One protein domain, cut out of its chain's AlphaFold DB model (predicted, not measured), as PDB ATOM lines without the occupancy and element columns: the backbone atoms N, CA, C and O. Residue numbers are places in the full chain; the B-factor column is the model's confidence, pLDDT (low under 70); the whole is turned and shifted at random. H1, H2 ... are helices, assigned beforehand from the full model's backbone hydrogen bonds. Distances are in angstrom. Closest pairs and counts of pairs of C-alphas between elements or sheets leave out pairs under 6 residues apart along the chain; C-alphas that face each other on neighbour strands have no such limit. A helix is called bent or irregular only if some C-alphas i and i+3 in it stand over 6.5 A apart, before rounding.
ATOM      1  N   THR A 527      95.250 -24.138  83.246       95.06
ATOM      2  CA  THR A 527      96.023 -25.250  83.793       95.06
ATOM      3  C   THR A 527      97.520 -25.074  83.504       95.06
ATOM      4  O   THR A 527      97.932 -24.212  82.727       95.06
ATOM      5  N   ALA A 528      98.376 -25.905  84.110       95.00
ATOM      6  CA  ALA A 528      99.814 -25.875  83.821       95.00
ATOM      7  C   ALA A 528     100.118 -26.155  82.335       95.00
ATOM      8  O   ALA A 528     101.001 -25.518  81.767       95.00
ATOM      9  N   ALA A 529      99.346 -27.045  81.699       94.62
ATOM     10  CA  ALA A 529      99.476 -27.359  80.276       94.62
ATOM     11  C   ALA A 529      99.049 -26.180  79.383       94.62
ATOM     12  O   ALA A 529      99.783 -25.797  78.478       94.62
ATOM     13  N   GLU A 530      97.920 -25.537  79.680       95.38
ATOM     14  CA  GLU A 530      97.480 -24.344  78.941       95.38
ATOM     15  C   GLU A 530      98.424 -23.153  79.177       95.38
ATOM     16  O   GLU A 530      98.715 -22.374  78.275       95.38
ATOM     17  N   THR A 531      98.980 -23.023  80.383       96.31
ATOM     18  CA  THR A 531     100.019 -22.024  80.675       96.31
ATOM     19  C   THR A 531     101.273 -22.284  79.841       96.31
ATOM     20  O   THR A 531     101.848 -21.349  79.289       96.31
ATOM     21  N   GLU A 532     101.701 -23.544  79.726       96.44
ATOM     22  CA  GLU A 532     102.812 -23.942  78.855       96.44
ATOM     23  C   GLU A 532     102.544 -23.565  77.398       96.44
ATOM     24  O   GLU A 532     103.426 -22.999  76.758       96.44
ATOM     25  N   GLN A 533     101.324 -23.781  76.907       95.38
ATOM     26  CA  GLN A 533     100.891 -23.376  75.569       95.38
ATOM     27  C   GLN A 533     101.012 -21.863  75.331       95.38
ATOM     28  O   GLN A 533     101.609 -21.450  74.337       95.38
ATOM     29  N   TYR A 534     100.522 -21.025  76.254       95.75
ATOM     30  CA  TYR A 534     100.677 -19.567  76.156       95.75
ATOM     31  C   TYR A 534     102.141 -19.136  76.124       95.75
ATOM     32  O   TYR A 534     102.542 -18.336  75.279       95.75
ATOM     33  N   LEU A 535     102.948 -19.669  77.043       95.88
ATOM     34  CA  LEU A 535     104.361 -19.323  77.133       95.88
ATOM     35  C   LEU A 535     105.130 -19.810  75.894       95.88
ATOM     36  O   LEU A 535     105.954 -19.069  75.365       95.88
ATOM     37  N   ALA A 536     104.836 -21.009  75.388       94.44
ATOM     38  CA  ALA A 536     105.457 -21.552  74.183       94.44
ATOM     39  C   ALA A 536     105.091 -20.767  72.919       94.44
ATOM     40  O   ALA A 536     105.952 -20.568  72.060       94.44
ATOM     41  N   ALA A 537     103.848 -20.294  72.808       93.31
ATOM     42  CA  ALA A 537     103.431 -19.424  71.715       93.31
ATOM     43  C   ALA A 537     104.112 -18.048  71.792       93.31
ATOM     44  O   ALA A 537     104.613 -17.561  70.781       93.31
ATOM     45  N   TYR A 538     104.185 -17.450  72.988       93.00
ATOM     46  CA  TYR A 538     104.774 -16.124  73.196       93.00
ATOM     47  C   TYR A 538     106.295 -16.097  72.992       93.00
ATOM     48  O   TYR A 538     106.818 -15.241  72.279       93.00
ATOM     49  N   PHE A 539     107.026 -17.017  73.629       91.69
ATOM     50  CA  PHE A 539     108.485 -17.022  73.545       91.69
ATOM     51  C   PHE A 539     108.987 -17.632  72.235       91.69
ATOM     52  O   PHE A 539     110.008 -17.178  71.713       91.69
ATOM     53  N   GLY A 540     108.288 -18.628  71.678       87.25
ATOM     54  CA  GLY A 540     108.816 -19.414  70.564       87.25
ATOM     55  C   GLY A 540     110.206 -19.951  70.914       87.25
ATOM     56  O   GLY A 540     110.386 -20.552  71.971       87.25
ATOM     57  N   ASP A 541     111.195 -19.653  70.076       84.06
ATOM     58  CA  ASP A 541     112.586 -20.076  70.283       84.06
ATOM     59  C   ASP A 541     113.370 -19.197  71.285       84.06
ATOM     60  O   ASP A 541     114.508 -19.516  71.630       84.06
ATOM     61  N   ASP A 542     112.776 -18.112  71.807       86.44
ATOM     62  CA  ASP A 542     113.437 -17.213  72.773       86.44
ATOM     63  C   ASP A 542     113.599 -17.839  74.170       86.44
ATOM     64  O   ASP A 542     114.344 -17.308  75.004       86.44
ATOM     65  N   LEU A 543     112.867 -18.917  74.472       90.50
ATOM     66  CA  LEU A 543     112.938 -19.616  75.752       90.50
ATOM     67  C   LEU A 543     112.915 -21.136  75.520       90.50
ATOM     68  O   LEU A 543     111.986 -21.630  74.883       90.50
ATOM     69  N   PRO A 544     113.889 -21.901  76.051       92.75
ATOM     70  CA  PRO A 544     113.924 -23.347  75.865       92.75
ATOM     71  C   PRO A 544     112.641 -24.057  76.343       92.75
ATOM     72  O   PRO A 544     112.133 -23.719  77.418       92.75
ATOM     73  N   PRO A 545     112.147 -25.087  75.625       92.56
ATOM     74  CA  PRO A 545     110.935 -25.816  76.011       92.56
ATOM     75  C   PRO A 545     110.989 -26.440  77.413       92.56
ATOM     76  O   PRO A 545     110.003 -26.403  78.142       92.56
ATOM     77  N   ASP A 546     112.148 -26.957  77.837       94.00
ATOM     78  CA  ASP A 546     112.352 -27.505  79.187       94.00
ATOM     79  C   ASP A 546     112.212 -26.429  80.279       94.00
ATOM     80  O   ASP A 546     111.663 -26.685  81.353       94.00
ATOM     81  N   VAL A 547     112.660 -25.205  79.990       95.50
ATOM     82  CA  VAL A 547     112.502 -24.036  80.863       95.50
ATOM     83  C   VAL A 547     111.048 -23.572  80.908       95.50
ATOM     84  O   VAL A 547     110.540 -23.315  82.000       95.50
ATOM     85  N   ILE A 548     110.369 -23.495  79.758       96.12
ATOM     86  CA  ILE A 548     108.939 -23.162  79.687       96.12
ATOM     87  C   ILE A 548     108.136 -24.153  80.535       96.12
ATOM     88  O   ILE A 548     107.380 -23.730  81.410       96.12
ATOM     89  N   HIS A 549     108.364 -25.453  80.330       96.25
ATOM     90  CA  HIS A 549     107.720 -26.526  81.078       96.25
ATOM     91  C   HIS A 549     107.957 -26.395  82.589       96.25
ATOM     92  O   HIS A 549     107.030 -26.480  83.395       96.25
ATOM     93  N   ALA A 550     109.199 -26.126  83.002       95.81
ATOM     94  CA  ALA A 550     109.518 -25.952  84.414       95.81
ATOM     95  C   ALA A 550     108.795 -24.752  85.040       95.81
ATOM     96  O   ALA A 550     108.339 -24.856  86.178       95.81
ATOM     97  N   VAL A 551     108.685 -23.626  84.323       95.88
ATOM     98  CA  VAL A 551     108.008 -22.413  84.812       95.88
ATOM     99  C   VAL A 551     106.489 -22.595  84.849       95.88
ATOM    100  O   VAL A 551     105.868 -22.231  85.851       95.88
ATOM    101  N   SER A 552     105.889 -23.188  83.814       95.94
ATOM    102  CA  SER A 552     104.439 -23.416  83.728       95.94
ATOM    103  C   SER A 552     103.919 -24.327  84.848       95.94
ATOM    104  O   SER A 552     102.825 -24.103  85.364       95.94
ATOM    105  N   HIS A 553     104.738 -25.279  85.305       95.88
ATOM    106  CA  HIS A 553     104.400 -26.239  86.364       95.88
ATOM    107  C   HIS A 553     104.730 -25.762  87.787       95.88
ATOM    108  O   HIS A 553     104.505 -26.491  88.759       95.88
ATOM    109  N   LEU A 554     105.248 -24.540  87.953       94.75
ATOM    110  CA  LEU A 554     105.435 -23.967  89.284       94.75
ATOM    111  C   LEU A 554     104.087 -23.761  89.992       94.75
ATOM    112  O   LEU A 554     103.100 -23.385  89.351       94.75
ATOM    113  N   PRO A 555     104.034 -23.925  91.327       92.38
ATOM    114  CA  PRO A 555     102.816 -23.651  92.077       92.38
ATOM    115  C   PRO A 555     102.384 -22.180  91.917       92.38
ATOM    116  O   PRO A 555     103.247 -21.310  91.740       92.38
ATOM    117  N   PRO A 556     101.076 -21.878  92.010       88.06
ATOM    118  CA  PRO A 556     100.583 -20.505  91.965       88.06
ATOM    119  C   PRO A 556     101.273 -19.591  92.979       88.06
ATOM    120  O   PRO A 556     101.533 -19.990  94.118       88.06
ATOM    121  N   GLY A 557     101.593 -18.366  92.561       85.06
ATOM    122  CA  GLY A 557     102.322 -17.398  93.392       85.06
ATOM    123  C   GLY A 557     103.803 -17.726  93.648       85.06
ATOM    124  O   GLY A 557     104.390 -17.206  94.601       85.06
ATOM    125  N   ALA A 558     104.424 -18.590  92.835       89.50
ATOM    126  CA  ALA A 558     105.857 -18.867  92.915       89.50
ATOM    127  C   ALA A 558     106.710 -17.587  92.789       89.50
ATOM    128  O   ALA A 558     106.436 -16.689  92.000       89.50
ATOM    129  N   SER A 559     107.788 -17.522  93.572       90.69
ATOM    130  CA  SER A 559     108.750 -16.412  93.568       90.69
ATOM    131  C   SER A 559     109.780 -16.520  92.435       90.69
ATOM    132  O   SER A 559     110.088 -17.619  91.958       90.69
ATOM    133  N   ALA A 560     110.427 -15.401  92.095       88.94
ATOM    134  CA  ALA A 560     111.571 -15.390  91.179       88.94
ATOM    135  C   ALA A 560     112.713 -16.316  91.653       88.94
ATOM    136  O   ALA A 560     113.405 -16.930  90.843       88.94
ATOM    137  N   GLN A 561     112.890 -16.478  92.972       90.75
ATOM    138  CA  GLN A 561     113.881 -17.391  93.551       90.75
ATOM    139  C   GLN A 561     113.544 -18.857  93.284       90.75
ATOM    140  O   GLN A 561     114.441 -19.628  92.940       90.75
ATOM    141  N   SER A 562     112.273 -19.242  93.415       90.81
ATOM    142  CA  SER A 562     111.825 -20.601  93.091       90.81
ATOM    143  C   SER A 562     111.919 -20.892  91.597       90.81
ATOM    144  O   SER A 562     112.375 -21.973  91.244       90.81
ATOM    145  N   ALA A 563     111.587 -19.931  90.729       91.12
ATOM    146  CA  ALA A 563     111.727 -20.105  89.285       91.12
ATOM    147  C   ALA A 563     113.195 -20.290  88.875       91.12
ATOM    148  O   ALA A 563     113.539 -21.276  88.227       91.12
ATOM    149  N   ALA A 564     114.098 -19.429  89.353       91.44
ATOM    150  CA  ALA A 564     115.531 -19.578  89.093       91.44
ATOM    151  C   ALA A 564     116.118 -20.874  89.683       91.44
ATOM    152  O   ALA A 564     117.070 -21.437  89.143       91.44
ATOM    153  N   ALA A 565     115.597 -21.360  90.814       92.81
ATOM    154  CA  ALA A 565     116.003 -22.646  91.377       92.81
ATOM    155  C   ALA A 565     115.520 -23.831  90.526       92.81
ATOM    156  O   ALA A 565     116.311 -24.737  90.282       92.81
ATOM    157  N   ALA A 566     114.271 -23.799  90.053       92.62
ATOM    158  CA  ALA A 566     113.710 -24.831  89.184       92.62
ATOM    159  C   ALA A 566     114.490 -24.930  87.866       92.62
ATOM    160  O   ALA A 566     114.922 -26.015  87.497       92.62
ATOM    161  N   VAL A 567     114.778 -23.794  87.227       92.56
ATOM    162  CA  VAL A 567     115.531 -23.749  85.964       92.56
ATOM    163  C   VAL A 567     116.969 -24.251  86.130       92.56
ATOM    164  O   VAL A 567     117.437 -25.058  85.333       92.56
ATOM    165  N   ARG A 568     117.662 -23.864  87.211       93.88
ATOM    166  CA  ARG A 568     119.012 -24.379  87.518       93.88
ATOM    167  C   ARG A 568     119.058 -25.884  87.770       93.88
ATOM    168  O   ARG A 568     120.126 -26.474  87.643       93.88
ATOM    169  N   ALA A 569     117.942 -26.479  88.181       93.00
ATOM    170  CA  ALA A 569     117.862 -27.906  88.457       93.00
ATOM    171  C   ALA A 569     117.672 -28.758  87.190       93.00
ATOM    172  O   ALA A 569     117.868 -29.967  87.275       93.00
ATOM    173  N   LEU A 570     117.310 -28.155  86.049       91.94
ATOM    174  CA  LEU A 570     117.063 -28.878  84.797       91.94
ATOM    175  C   LEU A 570     118.355 -29.406  84.168       91.94
ATOM    176  O   LEU A 570     118.447 -30.589  83.860       91.94
ATOM    177  N   ASP A 571     119.345 -28.528  83.989       89.38
ATOM    178  CA  ASP A 571     120.580 -28.845  83.273       89.38
ATOM    179  C   ASP A 571     121.746 -27.936  83.729       89.38
ATOM    180  O   ASP A 571     121.528 -26.748  84.012       89.38
ATOM    181  N   PRO A 572     122.998 -28.443  83.789       86.25
ATOM    182  CA  PRO A 572     124.183 -27.645  84.110       86.25
ATOM    183  C   PRO A 572     124.351 -26.359  83.287       86.25
ATOM    184  O   PRO A 572     124.895 -25.381  83.810       86.25
ATOM    185  N   ARG A 573     123.861 -26.315  82.040       85.56
ATOM    186  CA  ARG A 573     123.900 -25.127  81.166       85.56
ATOM    187  C   ARG A 573     123.168 -23.921  81.758       85.56
ATOM    188  O   ARG A 573     123.503 -22.781  81.442       85.56
ATOM    189  N   TYR A 574     122.231 -24.147  82.679       88.50
ATOM    190  CA  TYR A 574     121.455 -23.094  83.333       88.50
ATOM    191  C   TYR A 574     121.984 -22.687  84.712       88.50
ATOM    192  O   TYR A 574     121.376 -21.836  85.360       88.50
ATOM    193  N   ALA A 575     123.112 -23.236  85.182       85.38
ATOM    194  CA  ALA A 575     123.605 -23.049  86.555       85.38
ATOM    195  C   ALA A 575     123.766 -21.578  86.993       85.38
ATOM    196  O   ALA A 575     123.670 -21.270  88.185       85.38
ATOM    197  N   GLY A 576     123.997 -20.663  86.047       84.69
ATOM    198  CA  GLY A 576     124.135 -19.238  86.330       84.69
ATOM    199  C   GLY A 576     122.821 -18.441  86.367       84.69
ATOM    200  O   GLY A 576     122.880 -17.244  86.636       84.69
ATOM    201  N   VAL A 577     121.654 -19.048  86.103       86.88
ATOM    202  CA  VAL A 577     120.358 -18.346  86.147       86.88
ATOM    203  C   VAL A 577     120.095 -17.827  87.560       86.88
ATOM    204  O   VAL A 577     120.214 -18.555  88.551       86.88
ATOM    205  N   THR A 578     119.739 -16.548  87.671       88.50
ATOM    206  CA  THR A 578     119.497 -15.879  88.956       88.50
ATOM    207  C   THR A 578     118.095 -15.296  89.028       88.50
ATOM    208  O   THR A 578     117.456 -15.035  88.016       88.50
ATOM    209  N   ALA A 579     117.603 -15.105  90.252       87.19
ATOM    210  CA  ALA A 579     116.348 -14.407  90.474       87.19
ATOM    211  C   ALA A 579     116.543 -12.922  90.163       87.19
ATOM    212  O   ALA A 579     117.259 -12.226  90.887       87.19
ATOM    213  N   VAL A 580     115.896 -12.457  89.103       83.62
ATOM    214  CA  VAL A 580     115.848 -11.048  88.721       83.62
ATOM    215  C   VAL A 580     114.403 -10.571  88.766       83.62
ATOM    216  O   VAL A 580     113.472 -11.366  88.635       83.62
ATOM    217  N   ASP A 581     114.218  -9.275  88.991       68.12
ATOM    218  CA  ASP A 581     112.951  -8.633  88.651       68.12
ATOM    219  C   ASP A 581     112.811  -8.725  87.122       68.12
ATOM    220  O   ASP A 581     113.802  -8.516  86.410       68.12
ATOM    221  N   SER A 582     111.613  -9.008  86.599       61.50
ATOM    222  CA  SER A 582     111.342  -8.862  85.156       61.50
ATOM    223  C   SER A 582     111.650  -7.427  84.685       61.50
ATOM    224  O   SER A 582     111.843  -7.164  83.490       61.50
ATOM    225  N   GLY A 583     111.778  -6.515  85.661       52.16
ATOM    226  CA  GLY A 583     111.607  -5.095  85.522       52.16
ATOM    227  C   GLY A 583     110.108  -4.910  85.448       52.16
ATOM    228  O   GLY A 583     109.464  -5.540  84.615       52.16
ATOM    229  N   LYS A 584     109.525  -4.028  86.263       40.91
ATOM    230  CA  LYS A 584     108.237  -3.439  85.884       40.91
ATOM    231  C   LYS A 584     108.461  -2.719  84.562       40.91
ATOM    232  O   LYS A 584     108.837  -1.550  84.532       40.91
ATOM    233  N   VAL A 585     108.338  -3.465  83.473       35.44
ATOM    234  CA  VAL A 585     108.277  -2.958  82.125       35.44
ATOM    235  C   VAL A 585     106.921  -2.291  82.097       35.44
ATOM    236  O   VAL A 585     105.906  -2.921  81.830       35.44
ATOM    237  N   ASP A 586     106.896  -1.023  82.494       33.97
ATOM    238  CA  ASP A 586     105.786  -0.152  82.172       33.97
ATOM    239  C   ASP A 586     105.682  -0.210  80.649       33.97
ATOM    240  O   ASP A 586     106.566   0.278  79.937       33.97
ATOM    241  N   GLY A 693     122.754 -11.159  75.771       49.72
ATOM    242  CA  GLY A 693     122.853 -11.076  77.233       49.72
ATOM    243  C   GLY A 693     123.307 -12.338  77.974       49.72
ATOM    244  O   GLY A 693     123.487 -12.276  79.193       49.72
ATOM    245  N   GLY A 694     123.520 -13.475  77.306       68.44
ATOM    246  CA  GLY A 694     124.004 -14.676  77.994       68.44
ATOM    247  C   GLY A 694     123.012 -15.215  79.035       68.44
ATOM    248  O   GLY A 694     121.802 -15.005  78.971       68.44
ATOM    249  N   VAL A 695     123.543 -15.827  80.092       70.81
ATOM    250  CA  VAL A 695     122.788 -16.284  81.276       70.81
ATOM    251  C   VAL A 695     121.919 -15.182  81.918       70.81
ATOM    252  O   VAL A 695     120.878 -15.465  82.521       70.81
ATOM    253  N   PHE A 696     122.324 -13.913  81.796       71.06
ATOM    254  CA  PHE A 696     121.551 -12.777  82.300       71.06
ATOM    255  C   PHE A 696     120.289 -12.526  81.457       71.06
ATOM    256  O   PHE A 696     119.221 -12.296  82.025       71.06
ATOM    257  N   GLY A 697     120.385 -12.657  80.129       78.25
ATOM    258  CA  GLY A 697     119.236 -12.614  79.217       78.25
ATOM    259  C   GLY A 697     118.215 -13.708  79.537       78.25
ATOM    260  O   GLY A 697     117.039 -13.410  79.753       78.25
ATOM    261  N   LEU A 698     118.681 -14.949  79.718       84.25
ATOM    262  CA  LEU A 698     117.829 -16.071  80.131       84.25
ATOM    263  C   LEU A 698     117.148 -15.823  81.487       84.25
ATOM    264  O   LEU A 698     115.958 -16.083  81.637       84.25
ATOM    265  N   SER A 699     117.868 -15.267  82.469       86.38
ATOM    266  CA  SER A 699     117.288 -14.928  83.781       86.38
ATOM    267  C   SER A 699     116.120 -13.943  83.649       86.38
ATOM    268  O   SER A 699     115.093 -14.110  84.307       86.38
ATOM    269  N   ARG A 700     116.242 -12.945  82.762       87.38
ATOM    270  CA  ARG A 700     115.171 -11.978  82.481       87.38
ATOM    271  C   ARG A 700     113.973 -12.627  81.789       87.38
ATOM    272  O   ARG A 700     112.846 -12.334  82.169       87.38
ATOM    273  N   ARG A 701     114.204 -13.524  80.825       90.38
ATOM    274  CA  ARG A 701     113.130 -14.266  80.138       90.38
ATOM    275  C   ARG A 701     112.373 -15.196  81.084       90.38
ATOM    276  O   ARG A 701     111.153 -15.241  81.037       90.38
ATOM    277  N   VAL A 702     113.067 -15.860  82.013       92.00
ATOM    278  CA  VAL A 702     112.428 -16.654  83.077       92.00
ATOM    279  C   VAL A 702     111.565 -15.775  83.988       92.00
ATOM    280  O   VAL A 702     110.468 -16.179  84.368       92.00
ATOM    281  N   ALA A 703     112.030 -14.569  84.331       90.62
ATOM    282  CA  ALA A 703     111.240 -13.626  85.117       90.62
ATOM    283  C   ALA A 703     110.004 -13.116  84.352       90.62
ATOM    284  O   ALA A 703     108.928 -13.036  84.934       90.62
ATOM    285  N   GLU A 704     110.137 -12.826  83.053       92.75
ATOM    286  CA  GLU A 704     109.027 -12.455  82.159       92.75
ATOM    287  C   GLU A 704     108.005 -13.600  82.027       92.75
ATOM    288  O   GLU A 704     106.806 -13.370  82.152       92.75
ATOM    289  N   ALA A 705     108.462 -14.850  81.886       94.56
ATOM    290  CA  ALA A 705     107.595 -16.029  81.844       94.56
ATOM    291  C   ALA A 705     106.819 -16.234  83.155       94.56
ATOM    292  O   ALA A 705     105.629 -16.551  83.138       94.56
ATOM    293  N   LEU A 706     107.481 -16.028  84.299       94.75
ATOM    294  CA  LEU A 706     106.843 -16.097  85.612       94.75
ATOM    295  C   LEU A 706     105.800 -14.983  85.802       94.75
ATOM    296  O   LEU A 706     104.755 -15.236  86.400       94.75
ATOM    297  N   ASP A 707     106.071 -13.779  85.293       93.56
ATOM    298  CA  ASP A 707     105.139 -12.648  85.336       93.56
ATOM    299  C   ASP A 707     103.890 -12.937  84.493       93.56
ATOM    300  O   ASP A 707     102.781 -12.924  85.024       93.56
ATOM    301  N   ILE A 708     104.060 -13.339  83.225       94.75
ATOM    302  CA  ILE A 708     102.945 -13.740  82.348       94.75
ATOM    303  C   ILE A 708     102.111 -14.843  83.005       94.75
ATOM    304  O   ILE A 708     100.891 -14.713  83.086       94.75
ATOM    305  N   LYS A 709     102.744 -15.888  83.557       95.38
ATOM    306  CA  LYS A 709     102.043 -16.941  84.309       95.38
ATOM    307  C   LYS A 709     101.218 -16.372  85.466       95.38
ATOM    308  O   LYS A 709     100.043 -16.704  85.601       95.38
ATOM    309  N   GLY A 710     101.809 -15.510  86.292       94.81
ATOM    310  CA  GLY A 710     101.112 -14.890  87.422       94.81
ATOM    311  C   GLY A 710      99.951 -13.980  87.004       94.81
ATOM    312  O   GLY A 710      98.982 -13.830  87.751       94.81
ATOM    313  N   LEU A 711     100.020 -13.376  85.816       95.69
ATOM    314  CA  LEU A 711      98.926 -12.592  85.241       95.69
ATOM    315  C   LEU A 711      97.826 -13.486  84.642       95.69
ATOM    316  O   LEU A 711      96.651 -13.180  84.816       95.69
ATOM    317  N   LEU A 712      98.179 -14.607  84.009       95.56
ATOM    318  CA  LEU A 712      97.225 -15.603  83.504       95.56
ATOM    319  C   LEU A 712      96.433 -16.282  84.636       95.56
ATOM    320  O   LEU A 712      95.232 -16.515  84.513       95.56
ATOM    321  N   GLU A 713      97.068 -16.539  85.783       95.12
ATOM    322  CA  GLU A 713      96.395 -17.048  86.991       95.12
ATOM    323  C   GLU A 713      95.277 -16.109  87.485       95.12
ATOM    324  O   GLU A 713      94.321 -16.543  88.136       95.12
ATOM    325  N   GLN A 714      95.360 -14.822  87.136       95.56
ATOM    326  CA  GLN A 714      94.346 -13.819  87.447       95.56
ATOM    327  C   GLN A 714      93.183 -13.795  86.450       95.56
ATOM    328  O   GLN A 714      92.305 -12.967  86.630       95.56
TER     329      GLN A 714
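This is residues 527 to 586 and 693 to 714 of the 1165 residues of an uncharacterized protein of Ectocarpus sp. CCAP 1310/34 (UniProt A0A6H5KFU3). Three helices, H1, H2 and H3, stand in a bowed row with H2 in the middle, and the longest helix, H4, crosses that row on one side and touches all three. After H3 an unnamed stretch, residues 571 to 586, runs along the outside of this body and leads away to a cut in the chain. The printed part has 82 residues with four named helices, in the order H1, H2, H3, H4, and no named strand; the class is all helix. It is compact, with a radius of gyration of the C-alphas of 11.4 A and spans of 30 by 27 by 22 A.

Find C-alpha 528 at (99.814, -25.875, 83.821); there H1 begins, residues 528 to 542, 19.6 A long. H1 is irregular: C-alphas 538 and 541 are 9.2 A apart. Go on to H2, residues 545 to 552, 10.4 A long. H3, residues 560 to 570, begins at C-alpha 560 at (111.571, -15.390, 91.179) and runs 15.9 A. Beyond the cut, H4, residues 694 to 714, runs 31.1 A to C-alpha 714 at (94.346, -13.819, 87.447).

H2 and H4 are the hubs, touching three helices each. Look first at the helical hairpin of H1 and H2: they touch, opposite ways at a steep tilt of 44 degrees, with closest C-alphas Glu 532 and Ser 552, 5.2 A apart. H2 and H3 form the next helical hairpin and touch at Val 547 and Val 567, closest C-alphas 5.9 A apart; their tilt of 35.4 degrees is only just steep. H1 and H3 are apart. H4 touches H1, closest C-alphas Thr 531 and Lys 709 at 6.6 A, opposite ways at a tilt of 34.9 degrees, only just shallow. With residues 702 to 709 alone it touches H2, closest C-alphas Val 551 and Leu 706 at 6.5 A, the same way at a steep tilt of 41 degrees. With residues 699 to 706 alone it touches H3, closest C-alphas Ala 560 and Ala 703 at 6.3 A, at a steep tilt of 61 degrees. The helix packing is mostly crossed, with one shallow tilt among five touching pairs. Every O i to N i+4 pair is within hydrogen-bond range in H2; the counts are 9 of 11 in H1, 6 of 7 in H3 and 16 of 17 in H4.

The two C-alphas farthest apart, those of Pro 572 and Asp 586, are 33.1 A apart. Residues 587 to 692 are not printed, and C-alphas 586 and 693 are 20.9 A apart across the cut. H1 to H2 is a tight link and H2 to H3 a short one. Mean pLDDT of the printed part is 87.2; residues 581 to 586 and 693 to 694 are under 70.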